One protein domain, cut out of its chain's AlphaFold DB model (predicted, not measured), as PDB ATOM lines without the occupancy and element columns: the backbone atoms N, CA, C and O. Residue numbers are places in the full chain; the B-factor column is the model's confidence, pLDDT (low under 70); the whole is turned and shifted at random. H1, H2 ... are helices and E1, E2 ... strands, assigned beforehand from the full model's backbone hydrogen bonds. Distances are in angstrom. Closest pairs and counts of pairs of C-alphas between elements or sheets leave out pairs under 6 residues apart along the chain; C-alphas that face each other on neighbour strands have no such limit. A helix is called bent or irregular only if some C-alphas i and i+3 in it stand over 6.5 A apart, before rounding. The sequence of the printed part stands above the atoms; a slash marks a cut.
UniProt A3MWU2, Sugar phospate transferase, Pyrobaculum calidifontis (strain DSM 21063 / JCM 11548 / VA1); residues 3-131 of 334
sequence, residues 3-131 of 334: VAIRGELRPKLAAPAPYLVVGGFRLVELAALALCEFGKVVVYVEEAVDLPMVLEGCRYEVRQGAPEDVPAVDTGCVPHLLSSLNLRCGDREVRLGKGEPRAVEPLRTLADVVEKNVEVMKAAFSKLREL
ATOM      1  N   VAL A   3     128.794 129.791 194.506       97.25
ATOM      2  CA  VAL A   3     128.557 129.263 193.157       97.25
ATOM      3  C   VAL A   3     129.441 128.047 192.913       97.25
ATOM      4  O   VAL A   3     130.596 128.021 193.331       97.25
ATOM      5  N   ALA A   4     128.925 127.039 192.223       97.38
ATOM      6  CA  ALA A   4     129.706 125.904 191.758       97.38
ATOM      7  C   ALA A   4     130.054 126.064 190.274       97.38
ATOM      8  O   ALA A   4     129.241 126.551 189.491       97.38
ATOM      9  N   ILE A   5     131.241 125.621 189.868       96.75
ATOM     10  CA  ILE A   5     131.647 125.542 188.462       96.75
ATOM     11  C   ILE A   5     131.832 124.069 188.108       96.75
ATOM     12  O   ILE A   5     132.563 123.353 188.793       96.75
ATOM     13  N   ARG A   6     131.160 123.612 187.046       93.31
ATOM     14  CA  ARG A   6     131.210 122.214 186.587       93.31
ATOM     15  C   ARG A   6     131.394 122.131 185.078       93.31
ATOM     16  O   ARG A   6     131.065 123.071 184.356       93.31
ATOM     17  N   GLY A   7     131.892 121.005 184.591       92.12
ATOM     18  CA  GLY A   7     132.113 120.769 183.163       92.12
ATOM     19  C   GLY A   7     133.578 120.863 182.749       92.12
ATOM     20  O   GLY A   7     134.474 121.088 183.559       92.12
ATOM     21  N   GLU A   8     133.813 120.651 181.460       93.19
ATOM     22  CA  GLU A   8     135.146 120.485 180.889       93.19
ATOM     23  C   GLU A   8     135.303 121.327 179.618       93.19
ATOM     24  O   GLU A   8     134.323 121.678 178.958       93.19
ATOM     25  N   LEU A   9     136.552 121.604 179.243       95.94
ATOM     26  CA  LEU A   9     136.914 122.178 177.948       95.94
ATOM     27  C   LEU A   9     137.808 121.196 177.187       95.94
ATOM     28  O   LEU A   9     138.606 120.476 177.788       95.94
ATOM     29  N   ARG A  10     137.676 121.168 175.857       96.81
ATOM     30  CA  ARG A  10     138.518 120.339 174.975       96.81
ATOM     31  C   ARG A  10     139.662 121.149 174.342       96.81
ATOM     32  O   ARG A  10     139.452 122.307 173.991       96.81
ATOM     33  N   PRO A  11     140.841 120.560 174.095       96.31
ATOM     34  CA  PRO A  11     141.274 119.253 174.577       96.31
ATOM     35  C   PRO A  11     141.463 119.278 176.099       96.31
ATOM     36  O   PRO A  11     141.660 120.346 176.680       96.31
ATOM     37  N   LYS A  12     141.406 118.105 176.742       92.56
ATOM     38  CA  LYS A  12     141.677 118.012 178.179       92.56
ATOM     39  C   LYS A  12     143.122 118.421 178.471       92.56
ATOM     40  O   LYS A  12     144.045 118.067 177.730       92.56
ATOM     41  N   LEU A  13     143.287 119.144 179.569       94.88
ATOM     42  CA  LEU A  13     144.564 119.488 180.181       94.88
ATOM     43  C   LEU A  13     144.651 118.847 181.569       94.88
ATOM     44  O   LEU A  13     143.663 118.307 182.072       94.88
ATOM     45  N   ALA A  14     145.837 118.856 182.172       94.12
ATOM     46  CA  ALA A  14     146.033 118.320 183.515       94.12
ATOM     47  C   ALA A  14     145.316 119.170 184.569       94.12
ATOM     48  O   ALA A  14     144.740 118.620 185.509       94.12
ATOM     49  N   ALA A  15     145.373 120.495 184.420       94.88
ATOM     50  CA  ALA A  15     144.635 121.433 185.246       94.88
ATOM     51  C   ALA A  15     143.122 121.268 185.005       94.88
ATOM     52  O   ALA A  15     142.689 121.272 183.846       94.88
ATOM     53  N   PRO A  16     142.297 121.161 186.065       95.81
ATOM     54  CA  PRO A  16     140.852 121.107 185.907       95.81
ATOM     55  C   PRO A  16     140.343 122.375 185.227       95.81
ATOM     56  O   PRO A  16     140.877 123.467 185.439       95.81
ATOM     57  N   ALA A  17     139.272 122.246 184.447       96.81
ATOM     58  CA  ALA A  17     138.771 123.337 183.621       96.81
ATOM     59  C   ALA A  17     138.489 124.658 184.387       96.81
ATOM     60  O   ALA A  17     138.848 125.711 183.857       96.81
ATOM     61  N   PRO A  18     137.984 124.660 185.643       97.62
ATOM     62  CA  PRO A  18     137.822 125.884 186.442       97.62
ATOM     63  C   PRO A  18     139.120 126.677 186.697       97.62
ATOM     64  O   PRO A  18     139.070 127.870 187.002       97.62
ATOM     65  N   TYR A  19     140.282 126.037 186.554       98.06
ATOM     66  CA  TYR A  19     141.594 126.663 186.702       98.06
ATOM     67  C   TYR A  19     142.191 127.134 185.373       98.06
ATOM     68  O   TYR A  19     143.287 127.684 185.378       98.06
ATOM     69  N   LEU A  20     141.521 126.954 184.235       98.31
ATOM     70  CA  LEU A  20     142.025 127.450 182.954       98.31
ATOM     71  C   LEU A  20     141.913 128.972 182.873       98.31
ATOM     72  O   LEU A  20     140.951 129.562 183.368       98.31
ATOM     73  N   VAL A  21     142.905 129.599 182.243       98.69
ATOM     74  CA  VAL A  21     143.021 131.055 182.135       98.69
ATOM     75  C   VAL A  21     142.242 131.548 180.918       98.69
ATOM     76  O   VAL A  21     142.547 131.200 179.782       98.69
ATOM     77  N   VAL A  22     141.246 132.397 181.141       97.94
ATOM     78  CA  VAL A  22     140.390 132.976 180.103       97.94
ATOM     79  C   VAL A  22     140.308 134.480 180.326       97.94
ATOM     80  O   VAL A  22     139.981 134.941 181.415       97.94
ATOM     81  N   GLY A  23     140.639 135.279 179.311       96.38
ATOM     82  CA  GLY A  23     140.587 136.737 179.430       96.38
ATOM     83  C   GLY A  23     141.518 137.309 180.503       96.38
ATOM     84  O   GLY A  23     141.221 138.349 181.081       96.38
ATOM     85  N   GLY A  24     142.633 136.631 180.786       97.62
ATOM     86  CA  GLY A  24     143.639 137.091 181.748       97.62
ATOM     87  C   GLY A  24     143.542 136.509 183.158       97.62
ATOM     88  O   GLY A  24     144.497 136.658 183.914       97.62
ATOM     89  N   PHE A  25     142.453 135.815 183.493       98.62
ATOM     90  CA  PHE A  25     142.205 135.266 184.830       98.62
ATOM     91  C   PHE A  25     141.694 133.828 184.739       98.62
ATOM     92  O   PHE A  25     141.149 133.430 183.710       98.62
ATOM     93  N   ARG A  26     141.842 133.024 185.791       98.62
ATOM     94  CA  ARG A  26     141.227 131.691 185.843       98.62
ATOM     95  C   ARG A  26     139.708 131.803 185.864       98.62
ATOM     96  O   ARG A  26     139.154 132.781 186.356       98.62
ATOM     97  N   LEU A  27     139.005 130.778 185.396       98.56
ATOM     98  CA  LEU A  27     137.539 130.775 185.432       98.56
ATOM     99  C   LEU A  27     136.982 130.926 186.857       98.56
ATOM    100  O   LEU A  27     136.040 131.690 187.056       98.56
ATOM    101  N   VAL A  28     137.603 130.308 187.866       98.44
ATOM    102  CA  VAL A  28     137.238 130.534 189.282       98.44
ATOM    103  C   VAL A  28     137.367 132.004 189.697       98.44
ATOM    104  O   VAL A  28     136.539 132.511 190.448       98.44
ATOM    105  N   GLU A  29     138.357 132.712 189.157       98.75
ATOM    106  CA  GLU A  29     138.567 134.138 189.403       98.75
ATOM    107  C   GLU A  29     137.542 134.987 188.657       98.75
ATOM    108  O   GLU A  29     137.023 135.942 189.219       98.75
ATOM    109  N   LEU A  30     137.183 134.631 187.421       98.69
ATOM    110  CA  LEU A  30     136.122 135.328 186.692       98.69
ATOM    111  C   LEU A  30     134.760 135.184 187.379       98.69
ATOM    112  O   LEU A  30     134.016 136.160 187.462       98.69
ATOM    113  N   ALA A  31     134.443 133.997 187.906       98.25
ATOM    114  CA  ALA A  31     133.233 133.787 188.698       98.25
ATOM    115  C   ALA A  31     133.254 134.623 189.987       98.25
ATOM    116  O   ALA A  31     132.265 135.284 190.308       98.25
ATOM    117  N   ALA A  32     134.388 134.644 190.697       98.31
ATOM    118  CA  ALA A  32     134.565 135.483 191.881       98.31
ATOM    119  C   ALA A  32     134.420 136.977 191.555       98.31
ATOM    120  O   ALA A  32     133.686 137.687 192.238       98.31
ATOM    121  N   LEU A  33     135.061 137.443 190.481       98.25
ATOM    122  CA  LEU A  33     135.007 138.824 190.009       98.25
ATOM    123  C   LEU A  33     133.578 139.245 189.644       98.25
ATOM    124  O   LEU A  33     133.154 140.336 190.017       98.25
ATOM    125  N   ALA A  34     132.819 138.378 188.967       97.38
ATOM    126  CA  ALA A  34     131.427 138.647 188.612       97.38
ATOM    127  C   ALA A  34     130.516 138.820 189.840       97.38
ATOM    128  O   ALA A  34     129.560 139.585 189.788       97.38
ATOM    129  N   LEU A  35     130.817 138.133 190.944       96.75
ATOM    130  CA  LEU A  35     130.006 138.130 192.168       96.75
ATOM    131  C   LEU A  35     130.588 139.013 193.278       96.75
ATOM    132  O   LEU A  35     130.103 138.993 194.412       96.75
ATOM    133  N   CYS A  36     131.636 139.773 192.971       94.69
ATOM    134  CA  CYS A  36     132.450 140.421 193.986       94.69
ATOM    135  C   CYS A  36     131.711 141.505 194.784       94.69
ATOM    136  O   CYS A  36     131.961 141.702 195.975       94.69
ATOM    137  N   GLU A  37     130.760 142.184 194.140       92.12
ATOM    138  CA  GLU A  37     129.938 143.228 194.761       92.12
ATOM    139  C   GLU A  37     129.087 142.710 195.936       92.12
ATOM    140  O   GLU A  37     128.718 143.476 196.824       92.12
ATOM    141  N   PHE A  38     128.838 141.396 196.002       91.31
ATOM    142  CA  PHE A  38     128.056 140.752 197.062       91.31
ATOM    143  C   PHE A  38     128.896 140.334 198.284       91.31
ATOM    144  O   PHE A  38     128.412 139.606 199.156       91.31
ATOM    145  N   GLY A  39     130.159 140.763 198.373       92.31
ATOM    146  CA  GLY A  39     131.036 140.493 199.511       92.31
ATOM    147  C   GLY A  39     131.922 139.260 199.314       92.31
ATOM    148  O   GLY A  39     132.568 139.118 198.284       92.31
ATOM    149  N   LYS A  40     132.031 138.391 200.334       95.50
ATOM    150  CA  LYS A  40     132.873 137.184 200.230       95.50
ATOM    151  C   LYS A  40     132.233 136.185 199.257       95.50
ATOM    152  O   LYS A  40     131.061 135.832 199.429       95.50
ATOM    153  N   VAL A  41     133.005 135.708 198.283       97.88
ATOM    154  CA  VAL A  41     132.570 134.702 197.303       97.88
ATOM    155  C   VAL A  41     133.187 133.337 197.612       97.88
ATOM    156  O   VAL A  41     134.380 133.237 197.881       97.88
ATOM    157  N   VAL A  42     132.390 132.276 197.563       98.12
ATOM    158  CA  VAL A  42     132.865 130.890 197.640       98.12
ATOM    159  C   VAL A  42     132.616 130.237 196.293       98.12
ATOM    160  O   VAL A  42     131.474 130.177 195.835       98.12
ATOM    161  N   VAL A  43     133.683 129.776 195.647       98.38
ATOM    162  CA  VAL A  43     133.604 129.086 194.358       98.38
ATOM    163  C   VAL A  43     133.891 127.608 194.578       98.38
ATOM    164  O   VAL A  43     134.995 127.233 194.969       98.38
ATOM    165  N   TYR A  44     132.900 126.758 194.333       98.31
ATOM    166  CA  TYR A  44     133.046 125.315 194.466       98.31
ATOM    167  C   TYR A  44     133.477 124.673 193.150       98.31
ATOM    168  O   TYR A  44     132.954 124.998 192.082       98.31
ATOM    169  N   VAL A  45     134.401 123.724 193.238       97.94
ATOM    170  CA  VAL A  45     134.925 122.937 192.116       97.94
ATOM    171  C   VAL A  45     134.892 121.446 192.453       97.94
ATOM    172  O   VAL A  45     134.811 121.059 193.619       97.94
ATOM    173  N   GLU A  46     134.947 120.592 191.434       95.81
ATOM    174  CA  GLU A  46     134.972 119.133 191.625       95.81
ATOM    175  C   GLU A  46     136.313 118.645 192.193       95.81
ATOM    176  O   GLU A  46     136.341 117.774 193.059       95.81
ATOM    177  N   GLU A  47     137.413 119.261 191.759       94.44
ATOM    178  CA  GLU A  47     138.772 118.980 192.217       94.44
ATOM    179  C   GLU A  47     139.470 120.297 192.575       94.44
ATOM    180  O   GLU A  47     139.606 121.179 191.722       94.44
ATOM    181  N   ALA A  48     139.901 120.449 193.831       94.88
ATOM    182  CA  ALA A  48     140.699 121.598 194.243       94.88
ATOM    183  C   ALA A  48     142.194 121.325 194.047       94.88
ATOM    184  O   ALA A  48     142.702 120.275 194.431       94.88
ATOM    185  N   VAL A  49     142.899 122.296 193.468       94.62
ATOM    186  CA  VAL A  49     144.341 122.227 193.216       94.62
ATOM    187  C   VAL A  49     144.945 123.556 193.633       94.62
ATOM    188  O   VAL A  49     144.405 124.608 193.287       94.62
ATOM    189  N   ASP A  50     146.065 123.522 194.351       95.19
ATOM    190  CA  ASP A  50     146.760 124.726 194.815       95.19
ATOM    191  C   ASP A  50     147.554 125.392 193.679       95.19
ATOM    192  O   ASP A  50     148.785 125.427 193.641       95.19
ATOM    193  N   LEU A  51     146.842 125.859 192.660       96.38
ATOM    194  CA  LEU A  51     147.419 126.618 191.560       96.38
ATOM    195  C   LEU A  51     147.385 128.114 191.891       96.38
ATOM    196  O   LEU A  51     146.434 128.580 192.519       96.38
ATOM    197  N   PRO A  52     148.395 128.891 191.452       97.44
ATOM    198  CA  PRO A  52     148.475 130.305 191.789       97.44
ATOM    199  C   PRO A  52     147.244 131.058 191.290       97.44
ATOM    200  O   PRO A  52     146.725 130.750 190.214       97.44
ATOM    201  N   MET A  53     146.838 132.060 192.063       97.62
ATOM    202  CA  MET A  53     145.747 132.985 191.778       97.62
ATOM    203  C   MET A  53     146.284 134.422 191.726       97.62
ATOM    204  O   MET A  53     147.248 134.747 192.422       97.62
ATOM    205  N   VAL A  54     145.690 135.279 190.901       97.50
ATOM    206  CA  VAL A  54     146.153 136.647 190.607       97.50
ATOM    207  C   VAL A  54     145.081 137.724 190.788       97.50
ATOM    208  O   VAL A  54     145.409 138.910 190.733       97.50
ATOM    209  N   LEU A  55     143.814 137.350 190.975       97.19
ATOM    210  CA  LEU A  55     142.718 138.290 191.170       97.19
ATOM    211  C   LEU A  55     142.904 139.081 192.468       97.19
ATOM    212  O   LEU A  55     143.046 138.526 193.555       97.19
ATOM    213  N   GLU A  56     142.823 140.401 192.345       93.31
ATOM    214  CA  GLU A  56     142.864 141.347 193.456       93.31
ATOM    215  C   GLU A  56     141.551 142.125 193.553       93.31
ATOM    216  O   GLU A  56     140.750 142.154 192.622       93.31
ATOM    217  N   GLY A  57     141.332 142.787 194.692       91.50
ATOM    218  CA  GLY A  57     140.130 143.594 194.922       91.50
ATOM    219  C   GLY A  57     138.878 142.772 195.222       91.50
ATOM    220  O   GLY A  57     137.839 143.351 195.521       91.50
ATOM    221  N   CYS A  58     138.987 141.438 195.216       94.88
ATOM    222  CA  CYS A  58     137.900 140.541 195.567       94.88
ATOM    223  C   CYS A  58     138.255 139.575 196.691       94.88
ATOM    224  O   CYS A  58     139.314 138.954 196.680       94.88
ATOM    225  N   ARG A  59     137.346 139.413 197.660       95.81
ATOM    226  CA  ARG A  59     137.485 138.404 198.718       95.81
ATOM    227  C   ARG A  59     136.802 137.124 198.270       95.81
ATOM    228  O   ARG A  59     135.575 137.069 198.257       95.81
ATOM    229  N   TYR A  60     137.578 136.095 197.960       97.69
ATOM    230  CA  TYR A  60     137.024 134.808 197.565       97.69
ATOM    231  C   TYR A  60     137.829 133.626 198.101       97.69
ATOM    232  O   TYR A  60     138.967 133.780 198.540       97.69
ATOM    233  N   GLU A  61     137.210 132.452 198.090       97.25
ATOM    234  CA  GLU A  61     137.853 131.176 198.392       97.25
ATOM    235  C   GLU A  61     137.374 130.105 197.406       97.25
ATOM    236  O   GLU A  61     136.226 130.136 196.957       97.25
ATOM    237  N   VAL A  62     138.251 129.155 197.080       98.00
ATOM    238  CA  VAL A  62     137.911 127.995 196.251       98.00
ATOM    239  C   VAL A  62     137.776 126.775 197.155       98.00
ATOM    240  O   VAL A  62     138.643 126.532 197.994       98.00
ATOM    241  N   ARG A  63     136.687 126.018 197.014       97.62
ATOM    242  CA  ARG A  63     136.413 124.817 197.818       97.62
ATOM    243  C   ARG A  63     136.112 123.618 196.935       97.62
ATOM    244  O   ARG A  63     135.525 123.757 195.867       97.62
ATOM    245  N   GLN A  64     136.494 122.434 197.393       97.19
ATOM    246  CA  GLN A  64     136.134 121.192 196.723       97.19
ATOM    247  C   GLN A  64     134.779 120.686 197.216       97.19
ATOM    248  O   GLN A  64     134.537 120.686 198.420       97.19
ATOM    249  N   GLY A  65     133.937 120.210 196.296       94.94
ATOM    250  CA  GLY A  65     132.648 119.594 196.615       94.94
ATOM    251  C   GLY A  65     131.573 120.627 196.951       94.94
ATOM    252  O   GLY A  65     131.531 121.168 198.050       94.94
ATOM    253  N   ALA A  66     130.696 120.902 195.988       93.12
ATOM    254  CA  ALA A  66     129.583 121.827 196.183       93.12
ATOM    255  C   ALA A  66     128.435 121.164 196.968       93.12
ATOM    256  O   ALA A  66     128.054 120.047 196.601       93.12
ATOM    257  N   PRO A  67     127.838 121.849 197.963       94.56
ATOM    258  CA  PRO A  67     126.525 121.493 198.497       94.56
ATOM    259  C   PRO A  67     125.463 121.406 197.387       94.56
ATOM    260  O   PRO A  67     125.592 122.050 196.343       94.56
ATOM    261  N   GLU A  68     124.416 120.605 197.595       91.06
ATOM    262  CA  GLU A  68     123.375 120.371 196.578       91.06
ATOM    263  C   GLU A  68     122.560 121.625 196.236       91.06
ATOM    264  O   GLU A  68     122.095 121.770 195.107       91.06
ATOM    265  N   ASP A  69     122.412 122.539 197.191       92.81
ATOM    266  CA  ASP A  69     121.657 123.786 197.069       92.81
ATOM    267  C   ASP A  69     122.460 124.933 196.430       92.81
ATOM    268  O   ASP A  69     121.883 125.964 196.076       92.81
ATOM    269  N   VAL A  70     123.772 124.761 196.227       94.69
ATOM    270  CA  VAL A  70     124.612 125.773 195.575       94.69
ATOM    271  C   VAL A  70     124.398 125.749 194.054       94.69
ATOM    272  O   VAL A  70     124.646 124.723 193.410       94.69
ATOM    273  N   PRO A  71     124.012 126.881 193.426       93.75
ATOM    274  CA  PRO A  71     123.822 126.953 191.980       93.75
ATOM    275  C   PRO A  71     125.100 126.609 191.209       93.75
ATOM    276  O   PRO A  71     126.179 127.115 191.522       93.75
ATOM    277  N   ALA A  72     124.976 125.790 190.162       93.81
ATOM    278  CA  ALA A  72     126.105 125.345 189.349       93.81
ATOM    279  C   ALA A  72     126.103 125.973 187.949       93.81
ATOM    280  O   ALA A  72     125.134 125.852 187.203       93.81
ATOM    281  N   VAL A  73     127.225 126.581 187.572       95.44
ATOM    282  CA  VAL A  73     127.476 127.177 186.257       95.44
ATOM    283  C   VAL A  73     128.359 126.243 185.434       95.44
ATOM    284  O   VAL A  73     129.341 125.689 185.931       95.44
ATOM    285  N   ASP A  74     128.013 126.066 184.158       95.50
ATOM    286  CA  ASP A  74     128.887 125.375 183.210       95.50
ATOM    287  C   ASP A  74     130.175 126.179 182.990       95.50
ATOM    288  O   ASP A  74     130.139 127.395 182.788       95.50
ATOM    289  N   THR A  75     131.310 125.493 182.997       95.38
ATOM    290  CA  THR A  75     132.644 126.090 182.873       95.38
ATOM    291  C   THR A  75     132.762 126.981 181.634       95.38
ATOM    292  O   THR A  75     133.315 128.078 181.712       95.38
ATOM    293  N   GLY A  76     132.165 126.573 180.512       96.19
ATOM    294  CA  GLY A  76     132.149 127.340 179.269       96.19
ATOM    295  C   GLY A  76     131.335 128.632 179.329       96.19
ATOM    296  O   GLY A  76     131.492 129.490 178.462       96.19
ATOM    297  N   CYS A  77     130.475 128.792 180.334       97.06
ATOM    298  CA  CYS A  77     129.611 129.957 180.502       97.06
ATOM    299  C   CYS A  77     130.041 130.920 181.604       97.06
ATOM    300  O   CYS A  77     129.528 132.038 181.655       97.06
ATOM    301  N   VAL A  78     131.008 130.538 182.434       97.94
ATOM    302  CA  VAL A  78     131.559 131.401 183.485       97.94
ATOM    303  C   VAL A  78     131.998 132.780 182.965       97.94
ATOM    304  O   VAL A  78     131.636 133.768 183.603       97.94
ATOM    305  N   PRO A  79     132.680 132.923 181.806       97.94
ATOM    306  CA  PRO A  79     133.064 134.245 181.304       97.94
ATOM    307  C   PRO A  79     131.885 135.200 181.074       97.94
ATOM    308  O   PRO A  79     132.031 136.413 181.220       97.94
ATOM    309  N   HIS A  80     130.701 134.670 180.750       97.12
ATOM    310  CA  HIS A  80     129.509 135.480 180.489       97.12
ATOM    311  C   HIS A  80     128.922 136.105 181.760       97.12
ATOM    312  O   HIS A  80     128.222 137.119 181.656       97.12
ATOM    313  N   LEU A  81     129.264 135.575 182.945       97.00
ATOM    314  CA  LEU A  81     128.852 136.128 184.242       97.00
ATOM    315  C   LEU A  81     129.344 137.560 184.457       97.00
ATOM    316  O   LEU A  81     128.681 138.339 185.134       97.00
ATOM    317  N   LEU A  82     130.454 137.943 183.817       96.75
ATOM    318  CA  LEU A  82     130.965 139.316 183.844       96.75
ATOM    319  C   LEU A  82     129.973 140.329 183.245       96.75
ATOM    320  O   LEU A  82     130.068 141.519 183.535       96.75
ATOM    321  N   SER A  83     129.037 139.866 182.407       93.31
ATOM    322  CA  SER A  83     128.033 140.702 181.738       93.31
ATOM    323  C   SER A  83     126.604 140.502 182.249       93.31
ATOM    324  O   SER A  83     125.789 141.414 182.130       93.31
ATOM    325  N   SER A  84     126.274 139.322 182.781       94.88
ATOM    326  CA  SER A  84     124.945 139.002 183.313       94.88
ATOM    327  C   SER A  84     125.032 137.888 184.348       94.88
ATOM    328  O   SER A  84     125.565 136.821 184.062       94.88
ATOM    329  N   LEU A  85     124.433 138.103 185.520       94.75
ATOM    330  CA  LEU A  85     124.375 137.112 186.602       94.75
ATOM    331  C   LEU A  85     123.311 136.027 186.387       94.75
ATOM    332  O   LEU A  85     123.326 135.001 187.065       94.75
ATOM    333  N   ASN A  86     122.390 136.254 185.450       95.31
ATOM    334  CA  ASN A  86     121.351 135.303 185.082       95.31
ATOM    335  C   ASN A  86     121.601 134.848 183.646       95.31
ATOM    336  O   ASN A  86     121.591 135.664 182.716       95.31
ATOM    337  N   LEU A  87     121.850 133.555 183.462       95.44
ATOM    338  CA  LEU A  87     122.271 132.965 182.195       95.44
ATOM    339  C   LEU A  87     121.414 131.751 181.849       95.44
ATOM    340  O   LEU A  87     121.133 130.914 182.704       95.44
ATOM    341  N   ARG A  88     121.090 131.613 180.565       94.19
ATOM    342  CA  ARG A  88     120.640 130.363 179.953       94.19
ATOM    343  C   ARG A  88     121.761 129.855 179.047       94.19
ATOM    344  O   ARG A  88     121.979 130.390 177.960       94.19
ATOM    345  N   CYS A  89     122.508 128.883 179.552       89.19
ATOM    346  CA  CYS A  89     123.714 128.314 178.967       89.19
ATOM    347  C   CYS A  89     123.412 126.922 178.395       89.19
ATOM    348  O   CYS A  89     123.355 125.933 179.131       89.19
ATOM    349  N   GLY A  90     123.187 126.842 177.082       80.00
ATOM    350  CA  GLY A  90     122.590 125.641 176.487       80.00
ATOM    351  C   GLY A  90     121.235 125.340 177.138       80.00
ATOM    352  O   GLY A  90     120.400 126.235 177.255       80.00
ATOM    353  N   ASP A  91     121.055 124.110 177.621       78.88
ATOM    354  CA  ASP A  91     119.811 123.661 178.268       78.88
ATOM    355  C   ASP A  91     119.749 123.963 179.774       78.88
ATOM    356  O   ASP A  91     118.774 123.622 180.442       78.88
ATOM    357  N   ARG A  92     120.797 124.574 180.342       84.81
ATOM    358  CA  ARG A  92     120.869 124.894 181.773       84.81
ATOM    359  C   ARG A  92     120.614 126.369 182.010       84.81
ATOM    360  O   ARG A  92     121.146 127.228 181.312       84.81
ATOM    361  N   GLU A  93     119.849 126.659 183.049       91.12
ATOM    362  CA  GLU A  93     119.613 128.015 183.520       91.12
ATOM    363  C   GLU A  93     120.264 128.210 184.887       91.12
ATOM    364  O   GLU A  93     120.140 127.359 185.768       91.12
ATOM    365  N   VAL A  94     120.959 129.330 185.061       91.38
ATOM    366  CA  VAL A  94     121.534 129.739 186.341       91.38
ATOM    367  C   VAL A  94     121.081 131.153 186.653       91.38
ATOM    368  O   VAL A  94     121.197 132.045 185.812       91.38
ATOM    369  N   ARG A  95     120.577 131.359 187.873       93.00
ATOM    370  CA  ARG A  95     120.151 132.665 188.378       93.00
ATOM    371  C   ARG A  95     120.943 133.023 189.629       93.00
ATOM    372  O   ARG A  95     120.736 132.413 190.673       93.00
ATOM    373  N   LEU A  96     121.839 133.999 189.516       91.62
ATOM    374  CA  LEU A  96     122.652 134.500 190.633       91.62
ATOM    375  C   LEU A  96     122.261 135.926 191.053       91.62
ATOM    376  O   LEU A  96     122.804 136.449 192.022       91.62
ATOM    377  N   GLY A  97     121.321 136.562 190.348       88.75
ATOM    378  CA  GLY A  97     120.848 137.915 190.634       88.75
ATOM    379  C   GLY A  97     119.391 138.147 190.221       88.75
ATOM    380  O   GLY A  97     118.630 137.215 189.959       88.75
ATOM    381  N   LYS A  98     118.979 139.419 190.157       85.31
ATOM    382  CA  LYS A  98     117.635 139.822 189.700       85.31
ATOM    383  C   LYS A  98     117.589 139.972 188.173       85.31
ATOM    384  O   LYS A  98     118.582 140.358 187.568       85.31
ATOM    385  N   GLY A  99     116.418 139.742 187.576       88.50
ATOM    386  CA  GLY A  99     116.165 139.942 186.141       88.50
ATOM    387  C   GLY A  99     116.076 138.648 185.330       88.50
ATOM    388  O   GLY A  99     116.222 137.551 185.871       88.50
ATOM    389  N   GLU A 100     115.825 138.785 184.029       90.50
ATOM    390  CA  GLU A 100     115.625 137.646 183.128       90.50
ATOM    391  C   GLU A 100     116.952 136.993 182.689       90.50
ATOM    392  O   GLU A 100     117.939 137.699 182.462       90.50
ATOM    393  N   PRO A 101     116.997 135.655 182.537       91.62
ATOM    394  CA  PRO A 101     118.174 134.953 182.038       91.62
ATOM    395  C   PRO A 101     118.541 135.349 180.606       91.62
ATOM    396  O   PRO A 101     117.723 135.298 179.684       91.62
ATOM    397  N   ARG A 102     119.819 135.667 180.386       94.00
ATOM    398  CA  ARG A 102     120.367 135.924 179.050       94.00
ATOM    399  C   ARG A 102     120.819 134.621 178.395       94.00
ATOM    400  O   ARG A 102     121.621 133.888 178.967       94.00
ATOM    401  N   ALA A 103     120.360 134.359 177.173       94.19
ATOM    402  CA  ALA A 103     120.847 133.231 176.383       94.19
ATOM    403  C   ALA A 103     122.297 133.460 175.930       94.19
ATOM    404  O   ALA A 103     122.611 134.517 175.376       94.19
ATOM    405  N   VAL A 104     123.160 132.472 176.159       93.81
ATOM    406  CA  VAL A 104     124.582 132.519 175.797       93.81
ATOM    407  C   VAL A 104     125.056 131.180 175.244       93.81
ATOM    408  O   VAL A 104     124.583 130.117 175.648       93.81
ATOM    409  N   GLU A 105     126.024 131.236 174.330       92.25
ATOM    410  CA  GLU A 105     126.720 130.047 173.843       92.25
ATOM    411  C   GLU A 105     127.931 129.741 174.746       92.25
ATOM    412  O   GLU A 105     128.770 130.627 174.961       92.25
ATOM    413  N   PRO A 106     128.041 128.517 175.294       94.38
ATOM    414  CA  PRO A 106     129.202 128.113 176.083       94.38
ATOM    415  C   PRO A 106     130.454 127.986 175.217       94.38
ATOM    416  O   PRO A 106     130.410 127.421 174.122       94.38
ATOM    417  N   LEU A 107     131.598 128.404 175.759       96.31
ATOM    418  CA  LEU A 107     132.900 127.993 175.239       96.31
ATOM    419  C   LEU A 107     133.035 126.477 175.428       96.31
ATOM    420  O   LEU A 107     132.835 125.973 176.531       96.31
ATOM    421  N   ARG A 108     133.352 125.732 174.370       96.56
ATOM    422  CA  ARG A 108     133.480 124.263 174.433       96.56
ATOM    423  C   ARG A 108     134.933 123.810 174.377       96.56
ATOM    424  O   ARG A 108     135.252 122.684 174.764       96.56
ATOM    425  N   THR A 109     135.806 124.664 173.855       98.38
ATOM    426  CA  THR A 109     137.188 124.316 173.543       98.38
ATOM    427  C   THR A 109     138.170 125.427 173.904       98.38
ATOM    428  O   THR A 109     137.813 126.600 173.991       98.38
ATOM    429  N   LEU A 110     139.448 125.074 174.034       98.50
ATOM    430  CA  LEU A 110     140.539 126.039 174.160       98.50
ATOM    431  C   LEU A 110     140.708 126.903 172.898       98.50
ATOM    432  O   LEU A 110     141.247 128.002 172.987       98.50
ATOM    433  N   ALA A 111     140.198 126.466 171.740       98.56
ATOM    434  CA  ALA A 111     140.110 127.330 170.564       98.56
ATOM    435  C   ALA A 111     139.047 128.428 170.739       98.56
ATOM    436  O   ALA A 111     139.311 129.577 170.385       98.56
ATOM    437  N   ASP A 112     137.897 128.116 171.349       98.38
ATOM    438  CA  ASP A 112     136.887 129.127 171.696       98.38
ATOM    439  C   ASP A 112     137.431 130.110 172.737       98.38
ATOM    440  O   ASP A 112     137.233 131.317 172.607       98.38
ATOM    441  N   VAL A 113     138.172 129.605 173.732       98.31
ATOM    442  CA  VAL A 113     138.875 130.438 174.723       98.31
ATOM    443  C   VAL A 113     139.796 131.431 174.027       98.31
ATOM    444  O   VAL A 113     139.684 132.625 174.279       98.31
ATOM    445  N   VAL A 114     140.666 130.972 173.126       98.56
ATOM    446  CA  VAL A 114     141.586 131.843 172.380       98.56
ATOM    447  C   VAL A 114     140.838 132.856 171.506       98.56
ATOM    448  O   VAL A 114     141.218 134.029 171.469       98.56
ATOM    449  N   GLU A 115     139.780 132.434 170.806       98.44
ATOM    450  CA  GLU A 115     138.977 133.312 169.943       98.44
ATOM    451  C   GLU A 115     138.269 134.411 170.750       98.44
ATOM    452  O   GLU A 115     138.202 135.562 170.309       98.44
ATOM    453  N   LYS A 116     137.779 134.083 171.952       98.12
ATOM    454  CA  LYS A 116     137.047 135.004 172.835       98.12
ATOM    455  C   LYS A 116     137.913 135.727 173.860       98.12
ATOM    456  O   LYS A 116     137.425 136.633 174.532       98.12
ATOM    457  N   ASN A 117     139.196 135.398 173.951       98.31
ATOM    458  CA  ASN A 117     140.088 135.867 175.006       98.31
ATOM    459  C   ASN A 117     140.111 137.402 175.157       98.31
ATOM    460  O   ASN A 117     139.927 137.910 176.259       98.31
ATOM    461  N   VAL A 118     140.253 138.157 174.061       98.50
ATOM    462  CA  VAL A 118     140.254 139.637 174.103       98.50
ATOM    463  C   VAL A 118     138.911 140.205 174.578       98.50
ATOM    464  O   VAL A 118     138.888 141.191 175.312       98.50
ATOM    465  N   GLU A 119     137.795 139.607 174.154       98.38
ATOM    466  CA  GLU A 119     136.441 140.027 174.540       98.38
ATOM    467  C   GLU A 119     136.235 139.842 176.049       98.38
ATOM    468  O   GLU A 119     135.872 140.791 176.747       98.38
ATOM    469  N   VAL A 120     136.571 138.654 176.564       98.62
ATOM    470  CA  VAL A 120     136.477 138.335 177.996       98.62
ATOM    471  C   VAL A 120     137.415 139.216 178.820       98.62
ATOM    472  O   VAL A 120     137.012 139.729 179.861       98.62
ATOM    473  N   MET A 121     138.638 139.466 178.341       98.69
ATOM    474  CA  MET A 121     139.605 140.323 179.036       98.69
ATOM    475  C   MET A 121     139.087 141.750 179.214       98.69
ATOM    476  O   MET A 121     139.203 142.322 180.295       98.69
ATOM    477  N   LYS A 122     138.458 142.321 178.182       98.50
ATOM    478  CA  LYS A 122     137.840 143.652 178.277       98.50
ATOM    479  C   LYS A 122     136.698 143.680 179.292       98.50
ATOM    480  O   LYS A 122     136.591 144.649 180.043       98.50
ATOM    481  N   ALA A 123     135.874 142.632 179.338       98.38
ATOM    482  CA  ALA A 123     134.805 142.512 180.328       98.38
ATOM    483  C   ALA A 123     135.366 142.415 181.759       98.38
ATOM    484  O   ALA A 123     134.911 143.136 182.647       98.38
ATOM    485  N   ALA A 124     136.409 141.606 181.968       98.44
ATOM    486  CA  ALA A 124     137.081 141.482 183.260       98.44
ATOM    487  C   ALA A 124     137.704 142.818 183.696       98.44
ATOM    488  O   ALA A 124     137.524 143.252 184.831       98.44
ATOM    489  N   PHE A 125     138.365 143.528 182.779       98.25
ATOM    490  CA  PHE A 125     138.921 144.855 183.048       98.25
ATOM    491  C   PHE A 125     137.836 145.885 183.384       98.25
ATOM    492  O   PHE A 125     138.037 146.711 184.271       98.25
ATOM    493  N   SER A 126     136.666 145.829 182.742       97.56
ATOM    494  CA  SER A 126     135.532 146.679 183.133       97.56
ATOM    495  C   SER A 126     135.142 146.449 184.593       97.56
ATOM    496  O   SER A 126     135.073 147.406 185.361       97.56
ATOM    497  N   LYS A 127     134.996 145.183 185.004       97.25
ATOM    498  CA  LYS A 127     134.666 144.825 186.391       97.25
ATOM    499  C   LYS A 127     135.740 145.240 187.390       97.25
ATOM    500  O   LYS A 127     135.421 145.786 188.439       97.25
ATOM    501  N   LEU A 128     137.014 145.068 187.058       97.38
ATOM    502  CA  LEU A 128     138.110 145.529 187.916       97.38
ATOM    503  C   LEU A 128     138.119 147.055 188.085       97.38
ATOM    504  O   LEU A 128     138.389 147.536 189.184       97.38
ATOM    505  N   ARG A 129     137.784 147.816 187.034       96.12
ATOM    506  CA  ARG A 129     137.628 149.278 187.128       96.12
ATOM    507  C   ARG A 129     136.454 149.682 188.013       96.12
ATOM    508  O   ARG A 129     136.612 150.595 188.815       96.12
ATOM    509  N   GLU A 130     135.315 149.000 187.899       95.44
ATOM    510  CA  GLU A 130     134.152 149.213 188.780       95.44
ATOM    511  C   GLU A 130     134.517 148.990 190.259       95.44
ATOM    512  O   GLU A 130     134.056 149.728 191.126       95.44
ATOM    513  N   LEU A 131     135.405 148.032 190.541       95.25
ATOM    514  CA  LEU A 131     135.929 147.753 191.883       95.25
ATOM    515  C   LEU A 131     137.068 148.692 192.324       95.25
ATOM    516  O   LEU A 131     137.601 148.530 193.422       95.25
TER     517      LEU A 131
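AT A GLANCE: This is residues 3 to 131 of the 334 residues of the protein "Sugar phospate transferase" of Pyrobaculum calidifontis (strain DSM 21063 / JCM 11548 / VA1) (UniProt A3MWU2). Two short helices, H1 and H2, lie side by side in the middle between two sheets: H1 packs on a twisted, fully parallel sheet of four strands, and H2 packs on a small mixed sheet of three. A long kinked helix, H3, packs on both of them with its residues 120 to 128, and a long loop, residues 7 to 26, joins E1 to H1. The 129 residues printed include three named helices and seven named strands, in the order E1, H1, E2, E3, E4, H2, E5, E6, E7, H3. The sheet orders are E3, E2, E1, E4 and E6, E5, E7, and the class is mixed, helices and strands. The whole is compact, with a radius of gyration of the C-alphas of 13.3 A, and rounded, spanning 35 by 33 by 29 A.

IN THESE COORDINATES: E1 is residues 3 to 6 and begins with C-alpha 3 at (128.557, 129.263, 193.157). After residues 7 to 26 comes H1, residues 27 to 34, 10.5 A long. E2, residues 41 to 45, is 13.1 A long, and E3, residues 60 to 64, is 13.7 A long. E4 is residues 72 to 74, and H2, residues 75 to 82, follows directly with C-alpha 75 at (132.644, 126.090, 182.873) and is 13.4 A long. E5 is residues 86 to 89, E6 residues 92 to 95 and E7 residues 102 to 104. H3, residues 110 to 130, is 28.1 A long and ends with C-alpha 130 at (134.152, 149.213, 188.780). H2 and H3 are irregular: C-alphas 76 and 79 are 7.3 A apart, and C-alphas 115 and 118 are 7.7 A apart, beside a kink of 60 degrees near residue 117.

HOW THE PARTS SIT: In the larger sheet E3 and E4 are edge strands, and from edge to edge the strands' lines turn by 89 degrees. E3 and E2 are parallel at 25 degrees, with N 43 and O 61 at 2.9 A. E2 and E1 are parallel at 23 degrees, with N 44 and O 3 at 2.8 A. E1 and E4 are parallel at 41 degrees, with N 73 and O 4 at 2.8 A. The pairing of E1 is staggered: residues 3 to 4 pair with E2 and residues 4 to 6 with E4. H1 and H2 are on one face of this sheet, in two layers, helices on one face of a sheet. H1, at a height over the sheet of 7.6 A, is over E2 and, only just, not over E1, on which 2 of its C-alphas fall; it runs along the strands at 23 degrees to E2 on the local plane. E1, H1 and E2 make a strand-helix-strand unit, two parallel neighbour strands with a helix between, with a right-handed crossover. H1 and H2 touch at a shallow tilt of 24 degrees, the same way; their closest C-alphas, of Ala 34 and Leu 82, are 4.8 A apart. H2 is also on the smaller sheet, over E5 at a height of 8.9 A, and only just slantwise to the strands, at 30.3 degrees to E5 on the local plane. There the hairpin E5 and E6 is antiparallel at 171 degrees, with N 89 and O 92 at 2.8 A, and E5 and E7 are parallel at 33 degrees, with N 88 and O 102 at 2.8 A. H3 touches H2 with residues 120 to 127 alone, at a shallow tilt of 28 degrees; the closest C-alphas, of Leu 82 and Ala 123, are 6.1 A apart. It touches H1 with residues 124 to 128 alone, at a shallow tilt of 31 degrees; the closest C-alphas, of Leu 33 and Lys 127, are 7.0 A apart. H3 is not on either sheet. In H1 every O i to N i+4 pair is within hydrogen-bond range, in H3 15 of 17, and in H2 0 of 4, with 4 of 5 O i to N i+3 pairs.

THE WHOLE: The C-alphas farthest apart, of Ala 14 and Gly 99, are 37.0 A apart. The printed part has no cut. The links E1 to H1 and E2 to E3 are long, with 20 and 14 residues. The mean pLDDT of the printed part is 95.5, and no printed residue is under 70.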